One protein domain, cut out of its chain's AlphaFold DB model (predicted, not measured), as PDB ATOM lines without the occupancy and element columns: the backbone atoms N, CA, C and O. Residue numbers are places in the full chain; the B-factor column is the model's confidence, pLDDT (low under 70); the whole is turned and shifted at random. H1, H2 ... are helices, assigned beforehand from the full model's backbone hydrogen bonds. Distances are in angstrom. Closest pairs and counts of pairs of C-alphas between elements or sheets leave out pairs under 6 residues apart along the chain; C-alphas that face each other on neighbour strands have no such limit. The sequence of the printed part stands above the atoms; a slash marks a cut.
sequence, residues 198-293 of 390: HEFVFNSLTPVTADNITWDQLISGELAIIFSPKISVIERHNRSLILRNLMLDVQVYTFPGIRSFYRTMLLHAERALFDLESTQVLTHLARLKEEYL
ATOM      1  N   HIS A 198     -31.164  24.885 -21.781       88.62
ATOM      2  CA  HIS A 198     -30.654  26.258 -21.703       88.62
ATOM      3  C   HIS A 198     -30.009  26.600 -20.351       88.62
ATOM      4  O   HIS A 198     -29.208  27.527 -20.296       88.62
ATOM      5  N   GLU A 199     -30.305  25.853 -19.284       88.25
ATOM      6  CA  GLU A 199     -29.689  26.038 -17.961       88.25
ATOM      7  C   GLU A 199     -28.223  25.591 -17.933       88.25
ATOM      8  O   GLU A 199     -27.448  26.030 -17.086       88.25
ATOM      9  N   PHE A 200     -27.840  24.725 -18.872       87.56
ATOM     10  CA  PHE A 200     -26.505  24.136 -18.969       87.56
ATOM     11  C   PHE A 200     -25.661  24.785 -20.069       87.56
ATOM     12  O   PHE A 200     -24.492  24.442 -20.247       87.56
ATOM     13  N   VAL A 201     -26.236  25.744 -20.798       82.69
ATOM     14  CA  VAL A 201     -25.541  26.511 -21.829       82.69
ATOM     15  C   VAL A 201     -24.963  27.765 -21.188       82.69
ATOM     16  O   VAL A 201     -25.672  28.730 -20.903       82.69
ATOM     17  N   PHE A 202     -23.648  27.780 -20.990       67.50
ATOM     18  CA  PHE A 202     -22.954  28.966 -20.501       67.50
ATOM     19  C   PHE A 202     -22.732  29.959 -21.644       67.50
ATOM     20  O   PHE A 202     -21.968  29.698 -22.570       67.50
ATOM     21  N   ASN A 203     -23.373  31.126 -21.557       63.12
ATOM     22  CA  ASN A 203     -23.030  32.287 -22.372       63.12
ATOM     23  C   ASN A 203     -22.849  33.506 -21.458       63.12
ATOM     24  O   ASN A 203     -23.749  33.853 -20.695       63.12
ATOM     25  N   SER A 204     -21.677  34.141 -21.501       51.53
ATOM     26  CA  SER A 204     -21.276  35.191 -20.553       51.53
ATOM     27  C   SER A 204     -21.947  36.549 -20.788       51.53
ATOM     28  O   SER A 204     -21.791  37.444 -19.963       51.53
ATOM     29  N   LEU A 205     -22.697  36.717 -21.884       61.09
ATOM     30  CA  LEU A 205     -23.191  38.033 -22.315       61.09
ATOM     31  C   LEU A 205     -24.718  38.146 -22.420       61.09
ATOM     32  O   LEU A 205     -25.245  39.252 -22.338       61.09
ATOM     33  N   THR A 206     -25.452  37.037 -22.556       63.81
ATOM     34  CA  THR A 206     -26.923  37.056 -22.644       63.81
ATOM     35  C   THR A 206     -27.535  35.806 -22.017       63.81
ATOM     36  O   THR A 206     -27.111  34.706 -22.382       63.81
ATOM     37  N   PRO A 207     -28.558  35.933 -21.148       71.75
ATOM     38  CA  PRO A 207     -29.261  34.776 -20.614       71.75
ATOM     39  C   PRO A 207     -29.969  34.037 -21.754       71.75
ATOM     40  O   PRO A 207     -30.832  34.595 -22.435       71.75
ATOM     41  N   VAL A 208     -29.587  32.780 -21.974       80.94
ATOM     42  CA  VAL A 208     -30.256  31.902 -22.938       80.94
ATOM     43  C   VAL A 208     -31.577  31.454 -22.320       80.94
ATOM     44  O   VAL A 208     -31.613  30.976 -21.193       80.94
ATOM     45  N   THR A 209     -32.673  31.623 -23.051       83.75
ATOM     46  CA  THR A 209     -34.001  31.150 -22.642       83.75
ATOM     47  C   THR A 209     -34.429  29.982 -23.520       83.75
ATOM     48  O   THR A 209     -33.939  29.829 -24.641       83.75
ATOM     49  N   ALA A 210     -35.404  29.191 -23.062       81.75
ATOM     50  CA  ALA A 210     -36.003  28.128 -23.874       81.75
ATOM     51  C   ALA A 210     -36.521  28.626 -25.243       81.75
ATOM     52  O   ALA A 210     -36.524  27.876 -26.216       81.75
ATOM     53  N   ASP A 211     -36.926  29.897 -25.329       82.81
ATOM     54  CA  ASP A 211     -37.446  30.517 -26.552       82.81
ATOM     55  C   ASP A 211     -36.377  31.014 -27.517       82.81
ATOM     56  O   ASP A 211     -36.657  31.150 -28.707       82.81
ATOM     57  N   ASN A 212     -35.161  31.254 -27.035       85.19
ATOM     58  CA  ASN A 212     -34.073  31.816 -27.834       85.19
ATOM     59  C   ASN A 212     -32.874  30.872 -27.968       85.19
ATOM     60  O   ASN A 212     -31.873  31.253 -28.566       85.19
ATOM     61  N   ILE A 213     -32.983  29.640 -27.464       89.44
ATOM     62  CA  ILE A 213     -31.948  28.622 -27.632       89.44
ATOM     63  C   ILE A 213     -31.747  28.309 -29.124       89.44
ATOM     64  O   ILE A 213     -32.722  28.153 -29.876       89.44
ATOM     65  N   THR A 214     -30.486  28.262 -29.557       91.12
ATOM     66  CA  THR A 214     -30.096  27.812 -30.903       91.12
ATOM     67  C   THR A 214     -30.002  26.287 -30.964       91.12
ATOM     68  O   THR A 214     -30.070  25.609 -29.941       91.12
ATOM     69  N   TRP A 215     -29.859  25.725 -32.167       91.38
ATOM     70  CA  TRP A 215     -29.753  24.275 -32.342       91.38
ATOM     71  C   TRP A 215     -28.534  23.694 -31.614       91.38
ATOM     72  O   TRP A 215     -28.674  22.758 -30.831       91.38
ATOM     73  N   ASP A 216     -27.367  24.318 -31.779       91.31
ATOM     74  CA  ASP A 216     -26.126  23.875 -31.130       91.31
ATOM     75  C   ASP A 216     -26.203  24.004 -29.604       91.31
ATOM     76  O   ASP A 216     -25.717  23.145 -28.869       91.31
ATOM     77  N   GLN A 217     -26.861  25.056 -29.110       91.75
ATOM     78  CA  GLN A 217     -27.100  25.252 -27.681       91.75
ATOM     79  C   GLN A 217     -28.068  24.205 -27.119       91.75
ATOM     80  O   GLN A 217     -27.861  23.708 -26.017       91.75
ATOM     81  N   LEU A 218     -29.101  23.827 -27.875       93.25
ATOM     82  CA  LEU A 218     -30.024  22.768 -27.474       93.25
ATOM     83  C   LEU A 218     -29.305  21.426 -27.386       93.25
ATOM     84  O   LEU A 218     -29.433  20.747 -26.372       93.25
ATOM     85  N   ILE A 219     -28.520  21.068 -28.405       93.75
ATOM     86  CA  ILE A 219     -27.753  19.818 -28.401       93.75
ATOM     87  C   ILE A 219     -26.738  19.816 -27.258       93.75
ATOM     88  O   ILE A 219     -26.697  18.864 -26.487       93.75
ATOM     89  N   SER A 220     -25.923  20.865 -27.131       92.50
ATOM     90  CA  SER A 220     -24.888  20.932 -26.089       92.50
ATOM     91  C   SER A 220     -25.478  20.917 -24.680       92.50
ATOM     92  O   SER A 220     -24.985  20.177 -23.830       92.50
ATOM     93  N   GLY A 221     -26.562  21.661 -24.445       93.25
ATOM     94  CA  GLY A 221     -27.288  21.639 -23.179       93.25
ATOM     95  C   GLY A 221     -27.882  20.264 -22.874       93.25
ATOM     96  O   GLY A 221     -27.766  19.782 -21.750       93.25
ATOM     97  N   GLU A 222     -28.449  19.585 -23.874       95.00
ATOM     98  CA  GLU A 222     -29.020  18.253 -23.668       95.00
ATOM     99  C   GLU A 222     -27.948  17.188 -23.439       95.00
ATOM    100  O   GLU A 222     -28.102  16.333 -22.569       95.00
ATOM    101  N   LEU A 223     -26.816  17.277 -24.136       95.31
ATOM    102  CA  LEU A 223     -25.655  16.435 -23.863       95.31
ATOM    103  C   LEU A 223     -25.114  16.673 -22.450       95.31
ATOM    104  O   LEU A 223     -24.797  15.708 -21.758       95.31
ATOM    105  N   ALA A 224     -25.056  17.922 -21.983       94.12
ATOM    106  CA  ALA A 224     -24.643  18.227 -20.614       94.12
ATOM    107  C   ALA A 224     -25.576  17.582 -19.573       94.12
ATOM    108  O   ALA A 224     -25.099  17.081 -18.552       94.12
ATOM    109  N   ILE A 225     -26.883  17.526 -19.849       94.88
ATOM    110  CA  ILE A 225     -27.851  16.817 -19.002       94.88
ATOM    111  C   ILE A 225     -27.636  15.302 -19.080       94.88
ATOM    112  O   ILE A 225     -27.533  14.656 -18.042       94.88
ATOM    113  N   ILE A 226     -27.503  14.736 -20.282       95.62
ATOM    114  CA  ILE A 226     -27.274  13.297 -20.503       95.62
ATOM    115  C   ILE A 226     -26.007  12.821 -19.773       95.62
ATOM    116  O   ILE A 226     -26.025  11.793 -19.092       95.62
ATOM    117  N   PHE A 227     -24.915  13.582 -19.858       93.75
ATOM    118  CA  PHE A 227     -23.657  13.267 -19.176       93.75
ATOM    119  C   PHE A 227     -23.658  13.629 -17.688       93.75
ATOM    120  O   PHE A 227     -22.722  13.271 -16.969       93.75
ATOM    121  N   SER A 228     -24.701  14.297 -17.193       91.75
ATOM    122  CA  SER A 228     -24.820  14.623 -15.780       91.75
ATOM    123  C   SER A 228     -24.984  13.350 -14.939       91.75
ATOM    124  O   SER A 228     -25.781  12.462 -15.271       91.75
ATOM    125  N   PRO A 229     -24.297  13.253 -13.789       90.19
ATOM    126  CA  PRO A 229     -24.543  12.186 -12.825       90.19
ATOM    127  C   PRO A 229     -25.857  12.385 -12.048       90.19
ATOM    128  O   PRO A 229     -26.225  11.518 -11.265       90.19
ATOM    129  N   LYS A 230     -26.546  13.525 -12.226       89.19
ATOM    130  CA  LYS A 230     -27.752  13.886 -11.464       89.19
ATOM    131  C   LYS A 230     -29.047  13.259 -11.985       89.19
ATOM    132  O   LYS A 230     -30.053  13.337 -11.288       89.19
ATOM    133  N   ILE A 231     -29.038  12.699 -13.192       92.88
ATOM    134  CA  ILE A 231     -30.200  12.027 -13.787       92.88
ATOM    135  C   ILE A 231     -30.050  10.508 -13.700       92.88
ATOM    136  O   ILE A 231     -28.930   9.986 -13.664       92.88
ATOM    137  N   SER A 232     -31.175   9.794 -13.680       93.38
ATOM    138  CA  SER A 232     -31.178   8.331 -13.645       93.38
ATOM    139  C   SER A 232     -30.651   7.733 -14.956       93.38
ATOM    140  O   SER A 232     -30.634   8.376 -16.007       93.38
ATOM    141  N   VAL A 233     -30.211   6.470 -14.911       93.25
ATOM    142  CA  VAL A 233     -29.726   5.751 -16.105       93.25
ATOM    143  C   VAL A 233     -30.831   5.627 -17.160       93.25
ATOM    144  O   VAL A 233     -30.558   5.747 -18.353       93.25
ATOM    145  N   ILE A 234     -32.079   5.441 -16.718       93.62
ATOM    146  CA  ILE A 234     -33.243   5.322 -17.600       93.62
ATOM    147  C   ILE A 234     -33.548   6.671 -18.256       93.62
ATOM    148  O   ILE A 234     -33.645   6.736 -19.480       93.62
ATOM    149  N   GLU A 235     -33.606   7.764 -17.482       94.31
ATOM    150  CA  GLU A 235     -33.788   9.108 -18.048       94.31
ATOM    151  C   GLU A 235     -32.665   9.451 -19.033       94.31
ATOM    152  O   GLU A 235     -32.929   9.970 -20.115       94.31
ATOM    153  N   ARG A 236     -31.412   9.115 -18.702       95.00
ATOM    154  CA  ARG A 236     -30.261   9.321 -19.592       95.00
ATOM    155  C   ARG A 236     -30.445   8.615 -20.932       95.00
ATOM    156  O   ARG A 236     -30.228   9.224 -21.984       95.00
ATOM    157  N   HIS A 237     -30.831   7.343 -20.898       94.62
ATOM    158  CA  HIS A 237     -31.086   6.561 -22.102       94.62
ATOM    159  C   HIS A 237     -32.229   7.178 -22.922       94.62
ATOM    160  O   HIS A 237     -32.066   7.465 -24.109       94.62
ATOM    161  N   ASN A 238     -33.343   7.500 -22.269       95.69
ATOM    162  CA  ASN A 238     -34.521   8.077 -22.908       95.69
ATOM    163  C   ASN A 238     -34.255   9.458 -23.518       95.69
ATOM    164  O   ASN A 238     -34.627   9.705 -24.666       95.69
ATOM    165  N   ARG A 239     -33.545  10.346 -22.815       95.88
ATOM    166  CA  ARG A 239     -33.102  11.640 -23.360       95.88
ATOM    167  C   ARG A 239     -32.178  11.473 -24.561       95.88
ATOM    168  O   ARG A 239     -32.317  12.208 -25.534       95.88
ATOM    169  N   SER A 240     -31.303  10.467 -24.553       96.06
ATOM    170  CA  SER A 240     -30.449  10.148 -25.709       96.06
ATOM    171  C   SER A 240     -31.280   9.720 -26.925       96.06
ATOM    172  O   SER A 240     -31.041  10.190 -28.042       96.06
ATOM    173  N   LEU A 241     -32.303   8.883 -26.717       95.00
ATOM    174  CA  LEU A 241     -33.239   8.485 -27.769       95.00
ATOM    175  C   LEU A 241     -34.056   9.674 -28.294       95.00
ATOM    176  O   LEU A 241     -34.240   9.806 -29.508       95.00
ATOM    177  N   ILE A 242     -34.531  10.548 -27.406       95.12
ATOM    178  CA  ILE A 242     -35.254  11.769 -27.778       95.12
ATOM    179  C   ILE A 242     -34.346  12.675 -28.614       95.12
ATOM    180  O   ILE A 242     -34.734  13.057 -29.717       95.12
ATOM    181  N   LEU A 243     -33.125  12.960 -28.152       95.44
ATOM    182  CA  LEU A 243     -32.163  13.801 -28.866       95.44
ATOM    183  C   LEU A 243     -31.863  13.248 -30.263       95.44
ATOM    184  O   LEU A 243     -31.955  13.984 -31.246       95.44
ATOM    185  N   ARG A 244     -31.604  11.939 -30.376       94.12
ATOM    186  CA  ARG A 244     -31.418  11.267 -31.670       94.12
ATOM    187  C   ARG A 244     -32.614  11.482 -32.598       94.12
ATOM    188  O   ARG A 244     -32.428  11.810 -33.767       94.12
ATOM    189  N   ASN A 245     -33.835  11.316 -32.092       92.81
ATOM    190  CA  ASN A 245     -35.051  11.524 -32.876       92.81
ATOM    191  C   ASN A 245     -35.193  12.977 -33.352       92.81
ATOM    192  O   ASN A 245     -35.512  13.198 -34.518       92.81
ATOM    193  N   LEU A 246     -34.907  13.959 -32.494       91.75
ATOM    194  CA  LEU A 246     -34.945  15.375 -32.876       91.75
ATOM    195  C   LEU A 246     -33.915  15.690 -33.968       91.75
ATOM    196  O   LEU A 246     -34.211  16.452 -34.884       91.75
ATOM    197  N   MET A 247     -32.719  15.097 -33.897       91.62
ATOM    198  CA  MET A 247     -31.684  15.275 -34.922       91.62
ATOM    199  C   MET A 247     -32.108  14.715 -36.284       91.62
ATOM    200  O   MET A 247     -31.787  15.308 -37.313       91.62
ATOM    201  N   LEU A 248     -32.844  13.601 -36.304       90.25
ATOM    202  CA  LEU A 248     -33.425  13.058 -37.537       90.25
ATOM    203  C   LEU A 248     -34.563  13.948 -38.060       90.25
ATOM    204  O   LEU A 248     -34.667  14.179 -39.265       90.25
ATOM    205  N   ASP A 249     -35.368  14.506 -37.157       87.75
ATOM    206  CA  ASP A 249     -36.510  15.363 -37.486       87.75
ATOM    207  C   ASP A 249     -36.111  16.704 -38.124       87.75
ATOM    208  O   ASP A 249     -36.911  17.269 -38.869       87.75
ATOM    209  N   VAL A 250     -34.888  17.208 -37.906       85.62
ATOM    210  CA  VAL A 250     -34.390  18.456 -38.538       85.62
ATOM    211  C   VAL A 250     -34.439  18.409 -40.066       85.62
ATOM    212  O   VAL A 250     -34.569  19.448 -40.708       85.62
ATOM    213  N   GLN A 251     -34.386  17.218 -40.666       84.25
ATOM    214  CA  GLN A 251     -34.501  17.070 -42.121       84.25
ATOM    215  C   GLN A 251     -35.927  17.319 -42.634       84.25
ATOM    216  O   GLN A 251     -36.121  17.613 -43.812       84.25
ATOM    217  N   VAL A 252     -36.929  17.176 -41.764       86.00
ATOM    218  CA  VAL A 252     -38.357  17.225 -42.112       86.00
ATOM    219  C   VAL A 252     -39.021  18.494 -41.578       86.00
ATOM    220  O   VAL A 252     -39.949  19.019 -42.195       86.00
ATOM    221  N   TYR A 253     -38.554  18.998 -40.437       87.50
ATOM    222  CA  TYR A 253     -39.164  20.107 -39.719       87.50
ATOM    223  C   TYR A 253     -38.171  21.241 -39.488       87.50
ATOM    224  O   TYR A 253     -36.973  21.038 -39.313       87.50
ATOM    225  N   THR A 254     -38.687  22.467 -39.443       89.38
ATOM    226  CA  THR A 254     -37.857  23.635 -39.152       89.38
ATOM    227  C   THR A 254     -37.407  23.617 -37.692       89.38
ATOM    228  O   THR A 254     -38.155  23.208 -36.798       89.38
ATOM    229  N   PHE A 255     -36.199  24.123 -37.425       90.62
ATOM    230  CA  PHE A 255     -35.685  24.205 -36.056       90.62
ATOM    231  C   PHE A 255     -36.630  24.949 -35.088       90.62
ATOM    232  O   PHE A 255     -36.867  24.425 -34.002       90.62
ATOM    233  N   PRO A 256     -37.258  26.092 -35.442       90.31
ATOM    234  CA  PRO A 256     -38.256  26.716 -34.573       90.31
ATOM    235  C   PRO A 256     -39.420  25.787 -34.198       90.31
ATOM    236  O   PRO A 256     -39.882  25.827 -33.057       90.31
ATOM    237  N   GLY A 257     -39.864  24.927 -35.123       89.25
ATOM    238  CA  GLY A 257     -40.893  23.919 -34.864       89.25
ATOM    239  C   GLY A 257     -40.414  22.840 -33.895       89.25
ATOM    240  O   GLY A 257     -41.087  22.565 -32.906       89.25
ATOM    241  N   ILE A 258     -39.216  22.297 -34.123       91.19
ATOM    242  CA  ILE A 258     -38.590  21.292 -33.245       91.19
ATOM    243  C   ILE A 258     -38.359  21.856 -31.843       91.19
ATOM    244  O   ILE A 258     -38.702  21.212 -30.854       91.19
ATOM    245  N   ARG A 259     -37.847  23.085 -31.741       91.81
ATOM    246  CA  ARG A 259     -37.657  23.792 -30.471       91.81
ATOM    247  C   ARG A 259     -38.979  23.975 -29.731       91.81
ATOM    248  O   ARG A 259     -39.051  23.696 -28.538       91.81
ATOM    249  N   SER A 260     -40.026  24.416 -30.432       89.75
ATOM    250  CA  SER A 260     -41.358  24.577 -29.840       89.75
ATOM    251  C   SER A 260     -41.927  23.244 -29.356       89.75
ATOM    252  O   SER A 260     -42.494  23.184 -28.269       89.75
ATOM    253  N   PHE A 261     -41.772  22.178 -30.140       92.38
ATOM    254  CA  PHE A 261     -42.203  20.837 -29.758       92.38
ATOM    255  C   PHE A 261     -41.463  20.329 -28.522       92.38
ATOM    256  O   PHE A 261     -42.090  19.920 -27.548       92.38
ATOM    257  N   TYR A 262     -40.134  20.393 -28.546       93.19
ATOM    258  CA  TYR A 262     -39.296  19.909 -27.459       93.19
ATOM    259  C   TYR A 262     -39.586  20.661 -26.155       93.19
ATOM    260  O   TYR A 262     -39.724  20.060 -25.092       93.19
ATOM    261  N   ARG A 263     -39.804  21.976 -26.249       90.38
ATOM    262  CA  ARG A 263     -40.290  22.785 -25.131       90.38
ATOM    263  C   ARG A 263     -41.631  22.280 -24.594       90.38
ATOM    264  O   ARG A 263     -41.777  22.139 -23.384       90.38
ATOM    265  N   THR A 264     -42.607  22.023 -25.463       90.50
ATOM    266  CA  THR A 264     -43.912  21.481 -25.054       90.50
ATOM    267  C   THR A 264     -43.758  20.135 -24.351       90.50
ATOM    268  O   THR A 264     -44.355  19.939 -23.297       90.50
ATOM    269  N   MET A 265     -42.918  19.241 -24.872       93.56
ATOM    270  CA  MET A 265     -42.617  17.951 -24.244       93.56
ATOM    271  C   MET A 265     -42.060  18.125 -22.822       93.56
ATOM    272  O   MET A 265     -42.552  17.482 -21.899       93.56
ATOM    273  N   LEU A 266     -41.095  19.029 -22.615       92.81
ATOM    274  CA  LEU A 266     -40.554  19.297 -21.277       92.81
ATOM    275  C   LEU A 266     -41.584  19.940 -20.336       92.81
ATOM    276  O   LEU A 266     -41.618  19.595 -19.160       92.81
ATOM    277  N   LEU A 267     -42.487  20.792 -20.836       89.94
ATOM    278  CA  LEU A 267     -43.611  21.299 -20.034       89.94
ATOM    279  C   LEU A 267     -44.573  20.178 -19.616       89.94
ATOM    280  O   LEU A 267     -45.080  20.185 -18.494       89.94
ATOM    281  N   HIS A 268     -44.841  19.212 -20.500       89.56
ATOM    282  CA  HIS A 268     -45.614  18.017 -20.142       89.56
ATOM    283  C   HIS A 268     -44.885  17.185 -19.086       89.56
ATOM    284  O   HIS A 268     -45.527  16.694 -18.159       89.56
ATOM    285  N   ALA A 269     -43.556  17.096 -19.169       89.88
ATOM    286  CA  ALA A 269     -42.744  16.422 -18.162       89.88
ATOM    287  C   ALA A 269     -42.801  17.118 -16.796       89.88
ATOM    288  O   ALA A 269     -43.061  16.467 -15.784       89.88
ATOM    289  N   GLU A 270     -42.672  18.447 -16.760       89.44
ATOM    290  CA  GLU A 270     -42.805  19.240 -15.529       89.44
ATOM    291  C   GLU A 270     -44.180  19.069 -14.870       89.44
ATOM    292  O   GLU A 270     -44.311  19.141 -13.646       89.44
ATOM    293  N   ARG A 271     -45.223  18.835 -15.672       86.50
ATOM    294  CA  ARG A 271     -46.601  18.611 -15.213       86.50
ATOM    295  C   ARG A 271     -46.924  17.142 -14.923       86.50
ATOM    296  O   ARG A 271     -48.081  16.839 -14.648       86.50
ATOM    297  N   ALA A 272     -45.935  16.245 -14.988       85.06
ATOM    298  CA  ALA A 272     -46.099  14.798 -14.831       85.06
ATOM    299  C   ALA A 272     -47.101  14.157 -15.821       85.06
ATOM    300  O   ALA A 272     -47.666  13.102 -15.552       85.06
ATOM    301  N   LEU A 273     -47.307  14.786 -16.984       85.69
ATOM    302  CA  LEU A 273     -48.092  14.242 -18.102       85.69
ATOM    303  C   LEU A 273     -47.230  13.398 -19.050       85.69
ATOM    304  O   LEU A 273     -47.746  12.622 -19.851       85.69
ATOM    305  N   PHE A 274     -45.912  13.556 -18.958       88.44
ATOM    306  CA  PHE A 274     -44.928  12.812 -19.724       88.44
ATOM    307  C   PHE A 274     -43.801  12.375 -18.795       88.44
ATOM    308  O   PHE A 274     -43.125  13.212 -18.203       88.44
ATOM    309  N   ASP A 275     -43.593  11.073 -18.648       90.50
ATOM    310  CA  ASP A 275     -42.526  10.574 -17.789       90.50
ATOM    311  C   ASP A 275     -41.281  10.218 -18.603       90.50
ATOM    312  O   ASP A 275     -41.291   9.302 -19.427       90.50
ATOM    313  N   LEU A 276     -40.200  10.954 -18.344       91.88
ATOM    314  CA  LEU A 276     -38.888  10.752 -18.959       91.88
ATOM    315  C   LEU A 276     -38.221   9.444 -18.518       91.88
ATOM    316  O   LEU A 276     -37.274   9.008 -19.166       91.88
ATOM    317  N   GLU A 277     -38.711   8.803 -17.458       92.12
ATOM    318  CA  GLU A 277     -38.210   7.515 -16.958       92.12
ATOM    319  C   GLU A 277     -39.078   6.331 -17.409       92.12
ATOM    320  O   GLU A 277     -38.802   5.183 -17.068       92.12
ATOM    321  N   SER A 278     -40.110   6.585 -18.216       90.62
ATOM    322  CA  SER A 278     -40.981   5.533 -18.728       90.62
ATOM    323  C   SER A 278     -40.286   4.674 -19.785       90.62
ATOM    324  O   SER A 278     -39.605   5.182 -20.675       90.62
ATOM    325  N   THR A 279     -40.551   3.367 -19.775       86.62
ATOM    326  CA  THR A 279     -40.177   2.457 -20.873       86.62
ATOM    327  C   THR A 279     -40.966   2.726 -22.160       86.62
ATOM    328  O   THR A 279     -40.553   2.315 -23.239       86.62
ATOM    329  N   GLN A 280     -42.078   3.469 -22.080       88.56
ATOM    330  CA  GLN A 280     -42.930   3.831 -23.220       88.56
ATOM    331  C   GLN A 280     -42.674   5.258 -23.730       88.56
ATOM    332  O   GLN A 280     -43.515   5.835 -24.430       88.56
ATOM    333  N   VAL A 281     -41.516   5.845 -23.400       90.38
ATOM    334  CA  VAL A 281     -41.198   7.245 -23.722       90.38
ATOM    335  C   VAL A 281     -41.345   7.546 -25.215       90.38
ATOM    336  O   VAL A 281     -41.885   8.586 -25.580       90.38
ATOM    337  N   LEU A 282     -40.928   6.625 -26.093       87.75
ATOM    338  CA  LEU A 282     -40.974   6.816 -27.543       87.75
ATOM    339  C   LEU A 282     -42.401   6.771 -28.090       87.75
ATOM    340  O   LEU A 282     -42.743   7.566 -28.964       87.75
ATOM    341  N   THR A 283     -43.251   5.904 -27.542       88.56
ATOM    342  CA  THR A 283     -44.673   5.835 -27.902       88.56
ATOM    343  C   THR A 283     -45.390   7.123 -27.511       88.56
ATOM    344  O   THR A 283     -46.159   7.684 -28.293       88.56
ATOM    345  N   HIS A 284     -45.110   7.645 -26.315       86.00
ATOM    346  CA  HIS A 284     -45.656   8.927 -25.872       86.00
ATOM    347  C   HIS A 284     -45.097  10.099 -26.686       86.00
ATOM    348  O   HIS A 284     -45.849  10.998 -27.066       86.00
ATOM    349  N   LEU A 285     -43.804  10.064 -27.020       89.12
ATOM    350  CA  LEU A 285     -43.168  11.055 -27.882       89.12
ATOM    351  C   LEU A 285     -43.823  11.080 -29.268       89.12
ATOM    352  O   LEU A 285     -44.085  12.163 -29.781       89.12
ATOM    353  N   ALA A 286     -44.123   9.920 -29.857       87.25
ATOM    354  CA  ALA A 286     -44.800   9.821 -31.150       87.25
ATOM    355  C   ALA A 286     -46.191  10.479 -31.121       87.25
ATOM    356  O   ALA A 286     -46.484  11.306 -31.983       87.25
ATOM    357  N   ARG A 287     -46.999  10.216 -30.082       86.31
ATOM    358  CA  ARG A 287     -48.306  10.882 -29.897       86.31
ATOM    359  C   ARG A 287     -48.168  12.401 -29.777       86.31
ATOM    360  O   ARG A 287     -48.885  13.146 -30.439       86.31
ATOM    361  N   LEU A 288     -47.205  12.870 -28.979       87.19
ATOM    362  CA  LEU A 288     -46.933  14.305 -28.855       87.19
ATOM    363  C   LEU A 288     -46.471  14.906 -30.190       87.19
ATOM    364  O   LEU A 288     -46.816  16.045 -30.505       87.19
ATOM    365  N   LYS A 289     -45.689  14.174 -30.991       88.75
ATOM    366  CA  LYS A 289     -45.267  14.647 -32.314       88.75
ATOM    367  C   LYS A 289     -46.462  14.831 -33.244       88.75
ATOM    368  O   LYS A 289     -46.548  15.867 -33.891       88.75
ATOM    369  N   GLU A 290     -47.392  13.883 -33.281       83.94
ATOM    370  CA  GLU A 290     -48.609  13.999 -34.097       83.94
ATOM    371  C   GLU A 290     -49.462  15.213 -33.703       83.94
ATOM    372  O   GLU A 290     -49.993  15.917 -34.565       83.94
ATOM    373  N   GLU A 291     -49.561  15.495 -32.403       82.69
ATOM    374  CA  GLU A 291     -50.378  16.592 -31.884       82.69
ATOM    375  C   GLU A 291     -49.732  17.974 -32.097       82.69
ATOM    376  O   GLU A 291     -50.406  18.928 -32.506       82.69
ATOM    377  N   TYR A 292     -48.423  18.091 -31.846       83.12
ATOM    378  CA  TYR A 292     -47.734  19.385 -31.739       83.12
ATOM    379  C   TYR A 292     -46.762  19.687 -32.886       83.12
ATOM    380  O   TYR A 292     -46.415  20.851 -33.103       83.12
ATOM    381  N   LEU A 293     -46.328  18.676 -33.638       82.12
ATOM    382  CA  LEU A 293     -45.331  18.788 -34.704       82.12
ATOM    383  C   LEU A 293     -46.019  18.587 -36.062       82.12
ATOM    384  O   LEU A 293     -45.980  17.528 -36.681       82.12
TER     385      LEU A 293
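AT A GLANCE: This is residues 198 to 293 of the 390 residues of the protein "uncharacterized protein LOC109469425" of Branchiostoma belcheri (UniProt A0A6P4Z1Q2). After residues 198 to 214, which hold no named element, H1, H2 and H3 form a triangle of helices, and H4 packs more steeply on H2 and H3. The 96 printed residues include four named helices, H1 to H4 in order, and no named strand: all helix. The whole is compact, with a radius of gyration of the C-alphas of 13.0 A and spans of 39 by 32 by 24 A.

HOW THE PARTS SIT: H1, residues 215 to 226, and H2, residues 233 to 249, touch as a helical hairpin, the C-alphas of Ile 226 and Arg 236 closest at 5.1 A. H3, residues 255 to 270, is close to but not clearly touching H2; their closest C-alphas, of Leu 246 and Ile 258, are 7.0 A apart. H4, residues 281 to 292, touches H3 at a steep tilt of 57 degrees, the C-alphas of Phe 261 and Tyr 292 closest at 6.1 A. In these four helices every O i to N i+4 pair is within hydrogen-bond range.

IN THESE COORDINATES: H1 begins at C-alpha 215 (-29.753, 24.275, -32.342); H4 ends at C-alpha 292 (-47.734, 19.385, -31.739). H2 is 24.4 A long, H3 22.3 A.

THE WHOLE: The printed part has no cut and no long link between helices. Residues 202 to 206 have pLDDT under 70.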